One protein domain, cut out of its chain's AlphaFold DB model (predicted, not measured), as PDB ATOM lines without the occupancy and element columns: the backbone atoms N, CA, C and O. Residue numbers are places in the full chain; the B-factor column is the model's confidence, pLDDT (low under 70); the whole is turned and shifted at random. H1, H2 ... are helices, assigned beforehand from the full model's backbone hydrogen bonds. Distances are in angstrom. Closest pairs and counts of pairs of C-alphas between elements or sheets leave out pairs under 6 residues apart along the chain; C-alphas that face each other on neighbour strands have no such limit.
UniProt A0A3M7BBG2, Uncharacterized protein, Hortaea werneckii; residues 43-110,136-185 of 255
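AT A GLANCE: This is residues 43 to 110 and 136 to 185 of the 255 residues of an uncharacterized protein of Hortaea werneckii (UniProt A0A3M7BBG2). One long helix, H2, makes the spine of an elongated all-helix body. H7 starts beside the middle of H2 and slants away from it towards the end where H1 folds back as a short hairpin, while H3 and H4 pack on the other half of H2, and H6 sits at its far end, where the unnamed residues 136 to 152 make a long loop. The printed part has 118 residues with seven named helices, H1 to H7 in order along the chain, and no named strand. It is loose, with a radius of gyration of the C-alphas of 16.7 A, and its C-alphas span 50 by 28 by 25 A.

HOW THE PARTS SIT: Start at the hub, H2, residues 58 to 81, which touches five other helices. Its residues 62 to 73 touch residues 167 to 175 of H7, residues 167 to 185, at a steep tilt of 58 degrees, opposite ways; the closest C-alphas, of Ser 69 and Val 171, are 5.6 A apart. Look next at H4, residues 96 to 105, which touches residues 72 to 79 of H2 at a shallow tilt of 29 degrees, the same way, with the C-alphas of Ala 72 and Asn 96 closest at 6.2 A. H3, residues 90 to 94, touches residues 72 to 76 of H2, closest at the C-alphas of Ala 72 and Phe 93, 6.1 A. At residues 80 to 81, H2 touches H6, residues 153 to 159, at a steep tilt of 57 degrees, opposite ways; the closest C-alphas are those of Thr 81 and Ile 158, 6.8 A apart. At residues 60 to 61, H2 touches H1, residues 50 to 56, in a helical hairpin at a shallow tilt of 34 degrees, only just short of steep; the C-alphas of Gln 54 and Phe 61 are closest at 5.5 A. H1 and H7 are close but not clearly touching, with the C-alphas of Arg 51 and Ile 182 closest at 6.1 A. H5, residues 107 to 110, touches no helix and meets H4 only through their link. Every O i to N i+4 pair is within hydrogen-bond range in H1, H2, H3, H4, H6 and H7; H5 is too short for such a pair, and its one O i to N i+3 pair is not within range.

IN THESE COORDINATES: Find C-alpha 58 at (24.204, -51.771, 16.670); from there H2 runs 34.4 A to C-alpha 81 at (41.018, -22.207, 21.762). H7 runs 26.5 A from Ser 167 to Ala 185, whose C-alpha is at (37.362, -58.295, 27.480). H4 is 13.7 A long, H1 and H6 are each 10.1 A, H3 is 6.2 A and H5 is 6.0 A.

THE WHOLE: The C-alphas farthest apart are those of Ala 146 and Ala 185, 51.2 A. Residues 111 to 135 are not printed, and C-alphas 110 and 136 are 7.6 A apart across this cut. Of the links that are printed whole, none is long. The mean pLDDT of the printed part is 85.4; look for values under 70 at residues 106 to 110, 136 to 137 and 185.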
ATOM      1  N   SER A  43      22.205 -39.494  22.043       79.25
ATOM      2  CA  SER A  43      22.196 -39.609  23.495       79.25
ATOM      3  C   SER A  43      23.572 -40.037  24.012       79.25
ATOM      4  O   SER A  43      24.145 -41.002  23.515       79.25
ATOM      5  N   LEU A  44      24.069 -39.343  25.038       85.25
ATOM      6  CA  LEU A  44      25.270 -39.722  25.790       85.25
ATOM      7  C   LEU A  44      24.952 -40.568  27.033       85.25
ATOM      8  O   LEU A  44      25.857 -40.897  27.793       85.25
ATOM      9  N   HIS A  45      23.679 -40.905  27.266       86.38
ATOM     10  CA  HIS A  45      23.296 -41.840  28.321       86.38
ATOM     11  C   HIS A  45      23.039 -43.226  27.731       86.38
ATOM     12  O   HIS A  45      22.435 -43.358  26.663       86.38
ATOM     13  N   LEU A  46      23.457 -44.252  28.468       87.50
ATOM     14  CA  LEU A  46      23.202 -45.650  28.158       87.50
ATOM     15  C   LEU A  46      22.358 -46.266  29.275       87.50
ATOM     16  O   LEU A  46      22.646 -46.064  30.450       87.50
ATOM     17  N   ASN A  47      21.337 -47.040  28.905       87.69
ATOM     18  CA  ASN A  47      20.520 -47.799  29.866       87.69
ATOM     19  C   ASN A  47      21.073 -49.210  30.124       87.69
ATOM     20  O   ASN A  47      20.580 -49.923  30.993       87.69
ATOM     21  N   LYS A  48      22.052 -49.630  29.320       87.56
ATOM     22  CA  LYS A  48      22.650 -50.964  29.298       87.56
ATOM     23  C   LYS A  48      24.160 -50.832  29.088       87.56
ATOM     24  O   LYS A  48      24.593 -49.816  28.533       87.56
ATOM     25  N   PRO A  49      24.966 -51.821  29.500       90.19
ATOM     26  CA  PRO A  49      26.394 -51.806  29.218       90.19
ATOM     27  C   PRO A  49      26.653 -51.831  27.706       90.19
ATOM     28  O   PRO A  49      25.864 -52.355  26.915       90.19
ATOM     29  N   LEU A  50      27.782 -51.252  27.302       89.12
ATOM     30  CA  LEU A  50      28.100 -50.993  25.897       89.12
ATOM     31  C   LEU A  50      28.196 -52.279  25.049       89.12
ATOM     32  O   LEU A  50      27.789 -52.279  23.888       89.12
ATOM     33  N   ARG A  51      28.671 -53.378  25.650       89.69
ATOM     34  CA  ARG A  51      28.738 -54.712  25.032       89.69
ATOM     35  C   ARG A  51      27.357 -55.240  24.644       89.69
ATOM     36  O   ARG A  51      27.171 -55.693  23.517       89.69
ATOM     37  N   ASP A  52      26.394 -55.173  25.558       91.31
ATOM     38  CA  ASP A  52      25.039 -55.679  25.310       91.31
ATOM     39  C   ASP A  52      24.346 -54.825  24.249       91.31
ATOM     40  O   ASP A  52      23.724 -55.348  23.325       91.31
ATOM     41  N   LEU A  53      24.554 -53.505  24.313       91.31
ATOM     42  CA  LEU A  53      24.033 -52.572  23.324       91.31
ATOM     43  C   LEU A  53      24.554 -52.867  21.912       91.31
ATOM     44  O   LEU A  53      23.787 -52.789  20.958       91.31
ATOM     45  N   GLN A  54      25.829 -53.234  21.764       92.38
ATOM     46  CA  GLN A  54      26.396 -53.582  20.460       92.38
ATOM     47  C   GLN A  54      25.706 -54.806  19.831       92.38
ATOM     48  O   GLN A  54      25.535 -54.835  18.611       92.38
ATOM     49  N   LYS A  55      25.323 -55.803  20.643       90.81
ATOM     50  CA  LYS A  55      24.674 -57.044  20.180       90.81
ATOM     51  C   LYS A  55      23.186 -56.838  19.886       90.81
ATOM     52  O   LYS A  55      22.688 -57.352  18.890       90.81
ATOM     53  N   GLU A  56      22.486 -56.090  20.736       92.88
ATOM     54  CA  GLU A  56      21.040 -55.874  20.622       92.88
ATOM     55  C   GLU A  56      20.662 -54.783  19.609       92.88
ATOM     56  O   GLU A  56      19.745 -54.969  18.809       92.88
ATOM     57  N   ASP A  57      21.350 -53.638  19.647       91.06
ATOM     58  CA  ASP A  57      21.068 -52.477  18.801       91.06
ATOM     59  C   ASP A  57      22.375 -51.811  18.317       91.06
ATOM     60  O   ASP A  57      22.840 -50.800  18.870       91.06
ATOM     61  N   PRO A  58      22.968 -52.321  17.221       90.75
ATOM     62  CA  PRO A  58      24.204 -51.771  16.670       90.75
ATOM     63  C   PRO A  58      24.042 -50.334  16.149       90.75
ATOM     64  O   PRO A  58      25.040 -49.628  15.952       90.75
ATOM     65  N   LYS A  59      22.802 -49.883  15.912       90.12
ATOM     66  CA  LYS A  59      22.504 -48.519  15.475       90.12
ATOM     67  C   LYS A  59      22.564 -47.555  16.657       90.12
ATOM     68  O   LYS A  59      23.233 -46.529  16.546       90.12
ATOM     69  N   ALA A  60      21.940 -47.893  17.787       89.25
ATOM     70  CA  ALA A  60      22.056 -47.112  19.020       89.25
ATOM     71  C   ALA A  60      23.501 -47.058  19.532       89.25
ATOM     72  O   ALA A  60      23.972 -45.981  19.900       89.25
ATOM     73  N   PHE A  61      24.236 -48.175  19.463       92.25
ATOM     74  CA  PHE A  61      25.679 -48.193  19.723       92.25
ATOM     75  C   PHE A  61      26.425 -47.192  18.824       92.25
ATOM     76  O   PHE A  61      27.208 -46.380  19.312       92.25
ATOM     77  N   GLY A  62      26.134 -47.190  17.518       91.88
ATOM     78  CA  GLY A  62      26.719 -46.239  16.573       91.88
ATOM     79  C   GLY A  62      26.448 -44.777  16.941       91.88
ATOM     80  O   GLY A  62      27.382 -43.978  16.961       91.88
ATOM     81  N   TYR A  63      25.203 -44.433  17.284       91.50
ATOM     82  CA  TYR A  63      24.851 -43.071  17.699       91.50
ATOM     83  C   TYR A  63      25.532 -42.644  18.996       91.50
ATOM     84  O   TYR A  63      25.933 -41.487  19.111       91.50
ATOM     85  N   PHE A  64      25.684 -43.560  19.953       92.50
ATOM     86  CA  PHE A  64      26.404 -43.280  21.190       92.50
ATOM     87  C   PHE A  64      27.884 -42.992  20.921       92.50
ATOM     88  O   PHE A  64      28.393 -41.963  21.363       92.50
ATOM     89  N   VAL A  65      28.564 -43.851  20.151       93.94
ATOM     90  CA  VAL A  65      29.984 -43.664  19.796       93.94
ATOM     91  C   VAL A  65      30.188 -42.355  19.037       93.94
ATOM     92  O   VAL A  65      31.132 -41.613  19.306       93.94
ATOM     93  N   GLU A  66      29.281 -42.038  18.117       92.81
ATOM     94  CA  GLU A  66      29.312 -40.781  17.380       92.81
ATOM     95  C   GLU A  66      29.102 -39.575  18.308       92.81
ATOM     96  O   GLU A  66      29.839 -38.595  18.220       92.81
ATOM     97  N   GLY A  67      28.153 -39.658  19.246       92.31
ATOM     98  CA  GLY A  67      27.923 -38.623  20.252       92.31
ATOM     99  C   GLY A  67      29.143 -38.401  21.144       92.31
ATOM    100  O   GLY A  67      29.577 -37.264  21.319       92.31
ATOM    101  N   ALA A  68      29.729 -39.479  21.666       94.00
ATOM    102  CA  ALA A  68      30.915 -39.424  22.515       94.00
ATOM    103  C   ALA A  68      32.124 -38.835  21.771       94.00
ATOM    104  O   ALA A  68      32.869 -38.032  22.330       94.00
ATOM    105  N   SER A  69      32.286 -39.181  20.492       93.94
ATOM    106  CA  SER A  69      33.348 -38.629  19.647       93.94
ATOM    107  C   SER A  69      33.167 -37.132  19.416       93.94
ATOM    108  O   SER A  69      34.135 -36.383  19.488       93.94
ATOM    109  N   LEU A  70      31.940 -36.675  19.155       92.25
ATOM    110  CA  LEU A  70      31.661 -35.251  18.959       92.25
ATOM    111  C   LEU A  70      31.893 -34.450  20.239       92.25
ATOM    112  O   LEU A  70      32.540 -33.410  20.180       92.25
ATOM    113  N   LEU A  71      31.485 -34.980  21.397       93.44
ATOM    114  CA  LEU A  71      31.817 -34.373  22.686       93.44
ATOM    115  C   LEU A  71      33.336 -34.235  22.862       93.44
ATOM    116  O   LEU A  71      33.820 -33.196  23.301       93.44
ATOM    117  N   ALA A  72      34.095 -35.271  22.511       94.38
ATOM    118  CA  ALA A  72      35.547 -35.231  22.605       94.38
ATOM    119  C   ALA A  72      36.174 -34.207  21.643       94.38
ATOM    120  O   ALA A  72      37.134 -33.527  22.007       94.38
ATOM    121  N   VAL A  73      35.604 -34.031  20.443       92.56
ATOM    122  CA  VAL A  73      36.004 -32.960  19.512       92.56
ATOM    123  C   VAL A  73      35.735 -31.587  20.130       92.56
ATOM    124  O   VAL A  73      36.620 -30.735  20.082       92.56
ATOM    125  N   ASP A  74      34.571 -31.384  20.753       91.94
ATOM    126  CA  ASP A  74      34.218 -30.119  21.409       91.94
ATOM    127  C   ASP A  74      35.183 -29.790  22.555       91.94
ATOM    128  O   ASP A  74      35.674 -28.664  22.659       91.94
ATOM    129  N   VAL A  75      35.518 -30.779  23.390       92.94
ATOM    130  CA  VAL A  75      36.499 -30.623  24.475       92.94
ATOM    131  C   VAL A  75      37.882 -30.292  23.916       92.94
ATOM    132  O   VAL A  75      38.555 -29.394  24.425       92.94
ATOM    133  N   ALA A  76      38.315 -30.984  22.863       92.00
ATOM    134  CA  ALA A  76      39.607 -30.742  22.234       92.00
ATOM    135  C   ALA A  76      39.687 -29.334  21.619       92.00
ATOM    136  O   ALA A  76      40.668 -28.615  21.825       92.00
ATOM    137  N   TYR A  77      38.623 -28.912  20.934       89.12
ATOM    138  CA  TYR A  77      38.482 -27.570  20.378       89.12
ATOM    139  C   TYR A  77      38.504 -26.506  21.480       89.12
ATOM    140  O   TYR A  77      39.195 -25.489  21.369       89.12
ATOM    141  N   LEU A  78      37.802 -26.757  22.585       88.25
ATOM    142  CA  LEU A  78      37.809 -25.878  23.745       88.25
ATOM    143  C   LEU A  78      39.225 -25.738  24.313       88.25
ATOM    144  O   LEU A  78      39.700 -24.619  24.470       88.25
ATOM    145  N   CYS A  79      39.937 -26.845  24.535       87.12
ATOM    146  CA  CYS A  79      41.321 -26.808  25.013       87.12
ATOM    147  C   CYS A  79      42.214 -25.980  24.079       87.12
ATOM    148  O   CYS A  79      42.898 -25.061  24.529       87.12
ATOM    149  N   ARG A  80      42.134 -26.232  22.766       86.00
ATOM    150  CA  ARG A  80      42.944 -25.536  21.761       86.00
ATOM    151  C   ARG A  80      42.678 -24.032  21.734       86.00
ATOM    152  O   ARG A  80      43.616 -23.239  21.711       86.00
ATOM    153  N   THR A  81      41.410 -23.629  21.764       82.56
ATOM    154  CA  THR A  81      41.018 -22.207  21.762       82.56
ATOM    155  C   THR A  81      41.368 -21.486  23.061       82.56
ATOM    156  O   THR A  81      41.537 -20.269  23.051       82.56
ATOM    157  N   GLN A  82      41.551 -22.224  24.159       82.00
ATOM    158  CA  GLN A  82      42.106 -21.702  25.408       82.00
ATOM    159  C   GLN A  82      43.641 -21.721  25.453       82.00
ATOM    160  O   GLN A  82      44.229 -21.468  26.500       82.00
ATOM    161  N   GLY A  83      44.311 -22.014  24.337       78.19
ATOM    162  CA  GLY A  83      45.772 -22.026  24.266       78.19
ATOM    163  C   GLY A  83      46.419 -23.254  24.908       78.19
ATOM    164  O   GLY A  83      47.626 -23.243  25.136       78.19
ATOM    165  N   LEU A  84      45.648 -24.311  25.189       81.50
ATOM    166  CA  LEU A  84      46.190 -25.602  25.597       81.50
ATOM    167  C   LEU A  84      46.475 -26.463  24.369       81.50
ATOM    168  O   LEU A  84      45.562 -26.916  23.678       81.50
ATOM    169  N   ASP A  85      47.754 -26.745  24.141       85.69
ATOM    170  CA  ASP A  85      48.210 -27.644  23.082       85.69
ATOM    171  C   ASP A  85      48.418 -29.081  23.590       85.69
ATOM    172  O   ASP A  85      49.503 -29.651  23.497       85.69
ATOM    173  N   ILE A  86      47.377 -29.643  24.210       86.81
ATOM    174  CA  ILE A  86      47.432 -30.960  24.874       86.81
ATOM    175  C   ILE A  86      46.731 -32.073  24.088       86.81
ATOM    176  O   ILE A  86      46.943 -33.243  24.387       86.81
ATOM    177  N   VAL A  87      45.892 -31.734  23.099       89.94
ATOM    178  CA  VAL A  87      45.095 -32.713  22.341       89.94
ATOM    179  C   VAL A  87      45.598 -32.825  20.909       89.94
ATOM    180  O   VAL A  87      45.107 -32.142  20.007       89.94
ATOM    181  N   ASN A  88      46.584 -33.701  20.712       88.38
ATOM    182  CA  ASN A  88      47.220 -33.924  19.410       88.38
ATOM    183  C   ASN A  88      47.177 -35.386  18.959       88.38
ATOM    184  O   ASN A  88      47.218 -35.665  17.760       88.38
ATOM    185  N   THR A  89      47.072 -36.326  19.898       91.06
ATOM    186  CA  THR A  89      46.962 -37.754  19.598       91.06
ATOM    187  C   THR A  89      45.541 -38.270  19.809       91.06
ATOM    188  O   THR A  89      44.677 -37.597  20.371       91.06
ATOM    189  N   PHE A  90      45.283 -39.493  19.340       91.38
ATOM    190  CA  PHE A  90      44.010 -40.164  19.604       91.38
ATOM    191  C   PHE A  90      43.821 -40.473  21.095       91.38
ATOM    192  O   PHE A  90      42.713 -40.342  21.600       91.38
ATOM    193  N   ASP A  91      44.896 -40.808  21.808       93.25
ATOM    194  CA  ASP A  91      44.818 -41.090  23.243       93.25
ATOM    195  C   ASP A  91      44.498 -39.814  24.025       93.25
ATOM    196  O   ASP A  91      43.648 -39.827  24.916       93.25
ATOM    197  N   ASP A  92      45.092 -38.682  23.630       92.50
ATOM    198  CA  ASP A  92      44.734 -37.384  24.204       92.50
ATOM    199  C   ASP A  92      43.269 -37.045  23.927       92.50
ATOM    200  O   ASP A  92      42.575 -36.560  24.813       92.50
ATOM    201  N   PHE A  93      42.780 -37.334  22.721       92.75
ATOM    202  CA  PHE A  93      41.379 -37.148  22.347       92.75
ATOM    203  C   PHE A  93      40.427 -38.003  23.202       92.75
ATOM    204  O   PHE A  93      39.383 -37.518  23.637       92.75
ATOM    205  N   CYS A  94      40.793 -39.250  23.501       92.94
ATOM    206  CA  CYS A  94      40.011 -40.125  24.376       92.94
ATOM    207  C   CYS A  94      40.069 -39.701  25.855       92.94
ATOM    208  O   CYS A  94      39.110 -39.924  26.598       92.94
ATOM    209  N   ALA A  95      41.146 -39.042  26.290       94.38
ATOM    210  CA  ALA A  95      41.381 -38.618  27.671       94.38
ATOM    211  C   ALA A  95      40.597 -37.349  28.089       94.38
ATOM    212  O   ALA A  95      41.143 -36.441  28.720       94.38
ATOM    213  N   ASN A  96      39.293 -37.294  27.800       93.31
ATOM    214  CA  ASN A  96      38.431 -36.126  28.039       93.31
ATOM    215  C   ASN A  96      38.479 -35.592  29.475       93.31
ATOM    216  O   ASN A  96      38.574 -34.384  29.684       93.31
ATOM    217  N   GLY A  97      38.458 -36.485  30.469       92.31
ATOM    218  CA  GLY A  97      38.537 -36.096  31.877       92.31
ATOM    219  C   GLY A  97      39.851 -35.386  32.215       92.31
ATOM    220  O   GLY A  97      39.835 -34.361  32.891       92.31
ATOM    221  N   ARG A  98      40.980 -35.875  31.684       92.69
ATOM    222  CA  ARG A  98      42.300 -35.252  31.864       92.69
ATOM    223  C   ARG A  98      42.351 -33.882  31.193       92.69
ATOM    224  O   ARG A  98      42.841 -32.937  31.803       92.69
ATOM    225  N   ASN A  99      41.813 -33.770  29.981       92.00
ATOM    226  CA  ASN A  99      41.797 -32.515  29.231       92.00
ATOM    227  C   ASN A  99      40.957 -31.450  29.946       92.00
ATOM    228  O   ASN A  99      41.419 -30.329  30.142       92.00
ATOM    229  N   LEU A 100      39.757 -31.813  30.411       91.56
ATOM    230  CA  LEU A 100      38.891 -30.921  31.186       91.56
ATOM    231  C   LEU A 100      39.505 -30.547  32.536       91.56
ATOM    232  O   LEU A 100      39.436 -29.392  32.940       91.56
ATOM    233  N   PHE A 101      40.136 -31.498  33.223       90.56
ATOM    234  CA  PHE A 101      40.834 -31.212  34.471       90.56
ATOM    235  C   PHE A 101      41.982 -30.220  34.257       90.56
ATOM    236  O   PHE A 101      42.084 -29.236  34.979       90.56
ATOM    237  N   GLN A 102      42.814 -30.418  33.233       87.00
ATOM    238  CA  GLN A 102      43.892 -29.481  32.902       87.00
ATOM    239  C   GLN A 102      43.353 -28.111  32.478       87.00
ATOM    240  O   GLN A 102      43.943 -27.095  32.821       87.00
ATOM    241  N   LEU A 103      42.216 -28.071  31.786       85.25
ATOM    242  CA  LEU A 103      41.549 -26.828  31.413       85.25
ATOM    243  C   LEU A 103      41.022 -26.040  32.620       85.25
ATOM    244  O   LEU A 103      41.082 -24.815  32.612       85.25
ATOM    245  N   LEU A 104      40.469 -26.728  33.622       85.12
ATOM    246  CA  LEU A 104      39.740 -26.106  34.734       85.12
ATOM    247  C   LEU A 104      40.572 -25.954  36.011       85.12
ATOM    248  O   LEU A 104      40.235 -25.142  36.868       85.12
ATOM    249  N   SER A 105      41.604 -26.774  36.185       82.00
ATOM    250  CA  SER A 105      42.342 -26.911  37.444       82.00
ATOM    251  C   SER A 105      43.841 -26.658  37.308       82.00
ATOM    252  O   SER A 105      44.540 -26.754  38.315       82.00
ATOM    253  N   SER A 106      44.365 -26.336  36.116       66.81
ATOM    254  CA  SER A 106      45.800 -26.073  35.966       66.81
ATOM    255  C   SER A 106      46.180 -24.687  36.522       66.81
ATOM    256  O   SER A 106      45.747 -23.662  35.991       66.81
ATOM    257  N   PRO A 107      47.019 -24.610  37.574       55.53
ATOM    258  CA  PRO A 107      47.417 -23.342  38.193       55.53
ATOM    259  C   PRO A 107      48.384 -22.516  37.326       55.53
ATOM    260  O   PRO A 107      48.563 -21.323  37.565       55.53
ATOM    261  N   GLU A 108      48.998 -23.124  36.305       54.81
ATOM    262  CA  GLU A 108      49.966 -22.466  35.415       54.81
ATOM    263  C   GLU A 108      49.303 -21.460  34.455       54.81
ATOM    264  O   GLU A 108      49.950 -20.539  33.964       54.81
ATOM    265  N   GLN A 109      47.982 -21.559  34.263       55.22
ATOM    266  CA  GLN A 109      47.212 -20.681  33.374       55.22
ATOM    267  C   GLN A 109      46.958 -19.273  33.938       55.22
ATOM    268  O   GLN A 109      46.534 -18.387  33.196       55.22
ATOM    269  N   GLN A 110      47.207 -19.043  35.235       49.66
ATOM    270  CA  GLN A 110      46.835 -17.801  35.927       49.66
ATOM    271  C   GLN A 110      47.988 -16.868  36.292       49.66
ATOM    272  O   GLN A 110      47.742 -15.831  36.909       49.66
ATOM    273  N   ALA A 136      45.127 -19.189  29.597       54.69
ATOM    274  CA  ALA A 136      43.804 -19.667  29.217       54.69
ATOM    275  C   ALA A 136      42.775 -18.569  29.456       54.69
ATOM    276  O   ALA A 136      42.356 -18.282  30.576       54.69
ATOM    277  N   ASN A 137      42.396 -17.925  28.364       64.81
ATOM    278  CA  ASN A 137      41.517 -16.776  28.349       64.81
ATOM    279  C   ASN A 137      40.076 -17.245  28.133       64.81
ATOM    280  O   ASN A 137      39.443 -16.924  27.121       64.81
ATOM    281  N   LEU A 138      39.574 -18.026  29.099       71.50
ATOM    282  CA  LEU A 138      38.202 -18.528  29.086       71.50
ATOM    283  C   LEU A 138      37.234 -17.358  28.892       71.50
ATOM    284  O   LEU A 138      37.252 -16.380  29.636       71.50
ATOM    285  N   GLY A 139      36.396 -17.458  27.862       72.12
ATOM    286  CA  GLY A 139      35.391 -16.445  27.540       72.12
ATOM    287  C   GLY A 139      35.878 -15.249  26.714       72.12
ATOM    288  O   GLY A 139      35.061 -14.378  26.424       72.12
ATOM    289  N   VAL A 140      37.149 -15.191  26.285       74.19
ATOM    290  CA  VAL A 140      37.613 -14.106  25.394       74.19
ATOM    291  C   VAL A 140      37.012 -14.225  24.001       74.19
ATOM    292  O   VAL A 140      36.555 -13.225  23.449       74.19
ATOM    293  N   TYR A 141      36.961 -15.435  23.442       76.38
ATOM    294  CA  TYR A 141      36.368 -15.641  22.127       76.38
ATOM    295  C   TYR A 141      34.864 -15.915  22.213       76.38
ATOM    296  O   TYR A 141      34.410 -16.756  22.986       76.38
ATOM    297  N   SER A 142      34.088 -15.224  21.380       76.19
ATOM    298  CA  SER A 142      32.639 -15.398  21.262       76.19
ATOM    299  C   SER A 142      32.199 -15.227  19.813       76.19
ATOM    300  O   SER A 142      32.653 -14.318  19.119       76.19
ATOM    301  N   HIS A 143      31.254 -16.056  19.362       71.50
ATOM    302  CA  HIS A 143      30.680 -15.967  18.015       71.50
ATOM    303  C   HIS A 143      29.951 -14.638  17.745       71.50
ATOM    304  O   HIS A 143      29.771 -14.272  16.587       71.50
ATOM    305  N   GLY A 144      29.535 -13.918  18.794       76.44
ATOM    306  CA  GLY A 144      28.897 -12.602  18.684       76.44
ATOM    307  C   GLY A 144      29.865 -11.417  18.768       76.44
ATOM    308  O   GLY A 144      29.431 -10.275  18.642       76.44
ATOM    309  N   SER A 145      31.158 -11.659  19.006       77.31
ATOM    310  CA  SER A 145      32.158 -10.599  19.146       77.31
ATOM    311  C   SER A 145      32.782 -10.258  17.795       77.31
ATOM    312  O   SER A 145      33.279 -11.142  17.104       77.31
ATOM    313  N   ALA A 146      32.810  -8.976  17.425       78.12
ATOM    314  CA  ALA A 146      33.468  -8.530  16.192       78.12
ATOM    315  C   ALA A 146      35.004  -8.627  16.278       78.12
ATOM    316  O   ALA A 146      35.660  -8.962  15.296       78.12
ATOM    317  N   HIS A 147      35.571  -8.354  17.458       73.56
ATOM    318  CA  HIS A 147      37.021  -8.327  17.672       73.56
ATOM    319  C   HIS A 147      37.593  -9.676  18.116       73.56
ATOM    320  O   HIS A 147      38.730  -9.986  17.787       73.56
ATOM    321  N   HIS A 148      36.803 -10.492  18.819       77.81
ATOM    322  CA  HIS A 148      37.240 -11.782  19.359       77.81
ATOM    323  C   HIS A 148      36.361 -12.919  18.826       77.81
ATOM    324  O   HIS A 148      35.766 -13.681  19.586       77.81
ATOM    325  N   SER A 149      36.247 -13.016  17.502       82.69
ATOM    326  CA  SER A 149      35.586 -14.145  16.848       82.69
ATOM    327  C   SER A 149      36.602 -15.223  16.488       82.69
ATOM    328  O   SER A 149      37.619 -14.929  15.859       82.69
ATOM    329  N   LEU A 150      36.289 -16.487  16.792       79.38
ATOM    330  CA  LEU A 150      37.073 -17.638  16.317       79.38
ATOM    331  C   LEU A 150      37.058 -17.772  14.787       79.38
ATOM    332  O   LEU A 150      37.916 -18.434  14.216       79.38
ATOM    333  N   SER A 151      36.095 -17.132  14.119       81.75
ATOM    334  CA  SER A 151      36.030 -17.059  12.656       81.75
ATOM    335  C   SER A 151      36.883 -15.927  12.070       81.75
ATOM    336  O   SER A 151      36.983 -15.817  10.851       81.75
ATOM    337  N   GLY A 152      37.458 -15.064  12.913       81.31
ATOM    338  CA  GLY A 152      38.370 -14.002  12.498       81.31
ATOM    339  C   GLY A 152      39.797 -14.506  12.259       81.31
ATOM    340  O   GLY A 152      40.122 -15.662  12.522       81.31
ATOM    341  N   TYR A 153      40.668 -13.606  11.797       83.81
ATOM    342  CA  TYR A 153      42.080 -13.899  11.518       83.81
ATOM    343  C   TYR A 153      42.812 -14.529  12.717       83.81
ATOM    344  O   TYR A 153      43.488 -15.537  12.557       83.81
ATOM    345  N   GLU A 154      42.629 -13.980  13.920       81.12
ATOM    346  CA  GLU A 154      43.295 -14.482  15.130       81.12
ATOM    347  C   GLU A 154      42.835 -15.902  15.504       81.12
ATOM    348  O   GLU A 154      43.650 -16.748  15.860       81.12
ATOM    349  N   GLY A 155      41.537 -16.195  15.371       79.31
ATOM    350  CA  GLY A 155      41.003 -17.535  15.617       79.31
ATOM    351  C   GLY A 155      41.510 -18.565  14.608       79.31
ATOM    352  O   GLY A 155      41.851 -19.689  14.982       79.31
ATOM    353  N   LEU A 156      41.623 -18.170  13.336       83.19
ATOM    354  CA  LEU A 156      42.222 -19.011  12.302       83.19
ATOM    355  C   LEU A 156      43.702 -19.275  12.574       83.19
ATOM    356  O   LEU A 156      44.138 -20.403  12.376       83.19
ATOM    357  N   ASP A 157      44.457 -18.289  13.062       84.81
ATOM    358  CA  ASP A 157      45.873 -18.458  13.398       84.81
ATOM    359  C   ASP A 157      46.075 -19.479  14.532       84.81
ATOM    360  O   ASP A 157      46.918 -20.365  14.419       84.81
ATOM    361  N   ILE A 158      45.217 -19.460  15.561       82.19
ATOM    362  CA  ILE A 158      45.231 -20.424  16.684       82.19
ATOM    363  C   ILE A 158      44.953 -21.862  16.221       82.19
ATOM    364  O   ILE A 158      45.560 -22.826  16.713       82.19
ATOM    365  N   LEU A 159      44.013 -22.011  15.286       83.69
ATOM    366  CA  LEU A 159      43.557 -23.306  14.780       83.69
ATOM    367  C   LEU A 159      44.403 -23.818  13.609       83.69
ATOM    368  O   LEU A 159      44.447 -25.024  13.389       83.69
ATOM    369  N   SER A 160      45.109 -22.943  12.889       83.00
ATOM    370  CA  SER A 160      45.928 -23.296  11.719       83.00
ATOM    371  C   SER A 160      46.973 -24.401  11.954       83.00
ATOM    372  O   SER A 160      47.141 -25.240  11.060       83.00
ATOM    373  N   PRO A 161      47.651 -24.488  13.121       83.62
ATOM    374  CA  PRO A 161      48.632 -25.535  13.378       83.62
ATOM    375  C   PRO A 161      47.957 -26.835  13.819       83.62
ATOM    376  O   PRO A 161      48.586 -27.890  13.805       83.62
ATOM    377  N   TRP A 162      46.689 -26.772  14.233       84.31
ATOM    378  CA  TRP A 162      45.999 -27.894  14.837       84.31
ATOM    379  C   TRP A 162      45.480 -28.842  13.763       84.31
ATOM    380  O   TRP A 162      44.654 -28.489  12.921       84.31
ATOM    381  N   ARG A 163      45.989 -30.073  13.783       79.88
ATOM    382  CA  ARG A 163      45.662 -31.101  12.795       79.88
ATOM    383  C   ARG A 163      45.079 -32.330  13.469       79.88
ATOM    384  O   ARG A 163      45.728 -33.367  13.558       79.88
ATOM    385  N   LEU A 164      43.831 -32.213  13.907       80.88
ATOM    386  CA  LEU A 164      43.040 -33.377  14.292       80.88
ATOM    387  C   LEU A 164      42.529 -34.092  13.020       80.88
ATOM    388  O   LEU A 164      42.162 -33.419  12.049       80.88
ATOM    389  N   PRO A 165      42.491 -35.439  12.977       84.44
ATOM    390  CA  PRO A 165      41.786 -36.154  11.918       84.44
ATOM    391  C   PRO A 165      40.323 -35.699  11.819       84.44
ATOM    392  O   PRO A 165      39.755 -35.200  12.789       84.44
ATOM    393  N   SER A 166      39.693 -35.891  10.655       87.19
ATOM    394  CA  SER A 166      38.273 -35.557  10.499       87.19
ATOM    395  C   SER A 166      37.429 -36.264  11.561       87.19
ATOM    396  O   SER A 166      37.718 -37.404  11.926       87.19
ATOM    397  N   SER A 167      36.361 -35.611  12.021       86.44
ATOM    398  CA  SER A 167      35.453 -36.167  13.033       86.44
ATOM    399  C   SER A 167      34.971 -37.572  12.666       86.44
ATOM    400  O   SER A 167      35.006 -38.461  13.506       86.44
ATOM    401  N   SER A 168      34.654 -37.821  11.392       88.69
ATOM    402  CA  SER A 168      34.312 -39.156  10.883       88.69
ATOM    403  C   SER A 168      35.399 -40.207  11.133       88.69
ATOM    404  O   SER A 168      35.106 -41.293  11.619       88.69
ATOM    405  N   ARG A 169      36.671 -39.874  10.886       92.06
ATOM    406  CA  ARG A 169      37.799 -40.789  11.121       92.06
ATOM    407  C   ARG A 169      38.016 -41.050  12.604       92.06
ATOM    408  O   ARG A 169      38.415 -42.150  12.970       92.06
ATOM    409  N   LEU A 170      37.782 -40.049  13.452       92.56
ATOM    410  CA  LEU A 170      37.858 -40.210  14.904       92.56
ATOM    411  C   LEU A 170      36.741 -41.116  15.417       92.56
ATOM    412  O   LEU A 170      37.019 -41.988  16.235       92.56
ATOM    413  N   VAL A 171      35.525 -40.971  14.884       94.19
ATOM    414  CA  VAL A 171      34.392 -41.860  15.181       94.19
ATOM    415  C   VAL A 171      34.724 -43.296  14.790       94.19
ATOM    416  O   VAL A 171      34.567 -44.196  15.610       94.19
ATOM    417  N   ASP A 172      35.234 -43.525  13.580       94.44
ATOM    418  CA  ASP A 172      35.598 -44.869  13.115       94.44
ATOM    419  C   ASP A 172      36.734 -45.479  13.951       94.44
ATOM    420  O   ASP A 172      36.711 -46.666  14.299       94.44
ATOM    421  N   LYS A 173      37.719 -44.660  14.331       95.06
ATOM    422  CA  LYS A 173      38.825 -45.085  15.190       95.06
ATOM    423  C   LYS A 173      38.355 -45.411  16.610       95.06
ATOM    424  O   LYS A 173      38.760 -46.429  17.157       95.06
ATOM    425  N   LEU A 174      37.457 -44.611  17.184       94.88
ATOM    426  CA  LEU A 174      36.858 -44.895  18.489       94.88
ATOM    427  C   LEU A 174      35.971 -46.138  18.437       94.88
ATOM    428  O   LEU A 174      36.030 -46.978  19.328       94.88
ATOM    429  N   ARG A 175      35.185 -46.290  17.369       94.81
ATOM    430  CA  ARG A 175      34.336 -47.460  17.155       94.81
ATOM    431  C   ARG A 175      35.164 -48.738  17.097       94.81
ATOM    432  O   ARG A 175      34.843 -49.690  17.793       94.81
ATOM    433  N   SER A 176      36.217 -48.756  16.281       94.62
ATOM    434  CA  SER A 176      37.110 -49.917  16.167       94.62
ATOM    435  C   SER A 176      37.837 -50.212  17.477       94.62
ATOM    436  O   SER A 176      37.870 -51.366  17.888       94.62
ATOM    437  N   PHE A 177      38.331 -49.183  18.171       94.50
ATOM    438  CA  PHE A 177      38.923 -49.326  19.500       94.50
ATOM    439  C   PHE A 177      37.952 -49.992  20.488       94.50
ATOM    440  O   PHE A 177      38.284 -51.016  21.068       94.50
ATOM    441  N   LEU A 178      36.722 -49.486  20.609       93.50
ATOM    442  CA  LEU A 178      35.724 -50.035  21.534       93.50
ATOM    443  C   LEU A 178      35.300 -51.462  21.176       93.50
ATOM    444  O   LEU A 178      35.111 -52.275  22.070       93.50
ATOM    445  N   ILE A 179      35.155 -51.781  19.888       93.44
ATOM    446  CA  ILE A 179      34.827 -53.146  19.452       93.44
ATOM    447  C   ILE A 179      35.954 -54.115  19.822       93.44
ATOM    448  O   ILE A 179      35.669 -55.222  20.272       93.44
ATOM    449  N   ASN A 180      37.211 -53.694  19.659       92.56
ATOM    450  CA  ASN A 180      38.375 -54.496  20.026       92.56
ATOM    451  C   ASN A 180      38.495 -54.673  21.544       92.56
ATOM    452  O   ASN A 180      38.829 -55.758  22.002       92.56
ATOM    453  N   GLU A 181      38.195 -53.640  22.330       90.25
ATOM    454  CA  GLU A 181      38.157 -53.736  23.795       90.25
ATOM    455  C   GLU A 181      37.028 -54.660  24.266       90.25
ATOM    456  O   GLU A 181      37.225 -55.480  25.156       90.25
ATOM    457  N   ILE A 182      35.847 -54.587  23.641       89.62
ATOM    458  CA  ILE A 182      34.716 -55.467  23.964       89.62
ATOM    459  C   ILE A 182      35.054 -56.927  23.645       89.62
ATOM    460  O   ILE A 182      34.747 -57.796  24.456       89.62
ATOM    461  N   SER A 183      35.688 -57.204  22.501       84.81
ATOM    462  CA  SER A 183      36.088 -58.568  22.136       84.81
ATOM    463  C   SER A 183      37.299 -59.066  22.924       84.81
ATOM    464  O   SER A 183      37.379 -60.253  23.214       84.81
ATOM    465  N   GLY A 184      38.225 -58.185  23.310       78.00
ATOM    466  CA  GLY A 184      39.345 -58.502  24.198       78.00
ATOM    467  C   GLY A 184      38.883 -58.833  25.617       78.00
ATOM    468  O   GLY A 184      39.300 -59.838  26.180       78.00
ATOM    469  N   ALA A 185      37.945 -58.055  26.162       68.88
ATOM    470  CA  ALA A 185      37.362 -58.295  27.480       68.88
ATOM    471  C   ALA A 185      36.575 -59.616  27.564       68.88
ATOM    472  O   ALA A 185      36.423 -60.167  28.650       68.88
TER     473      ALA A 185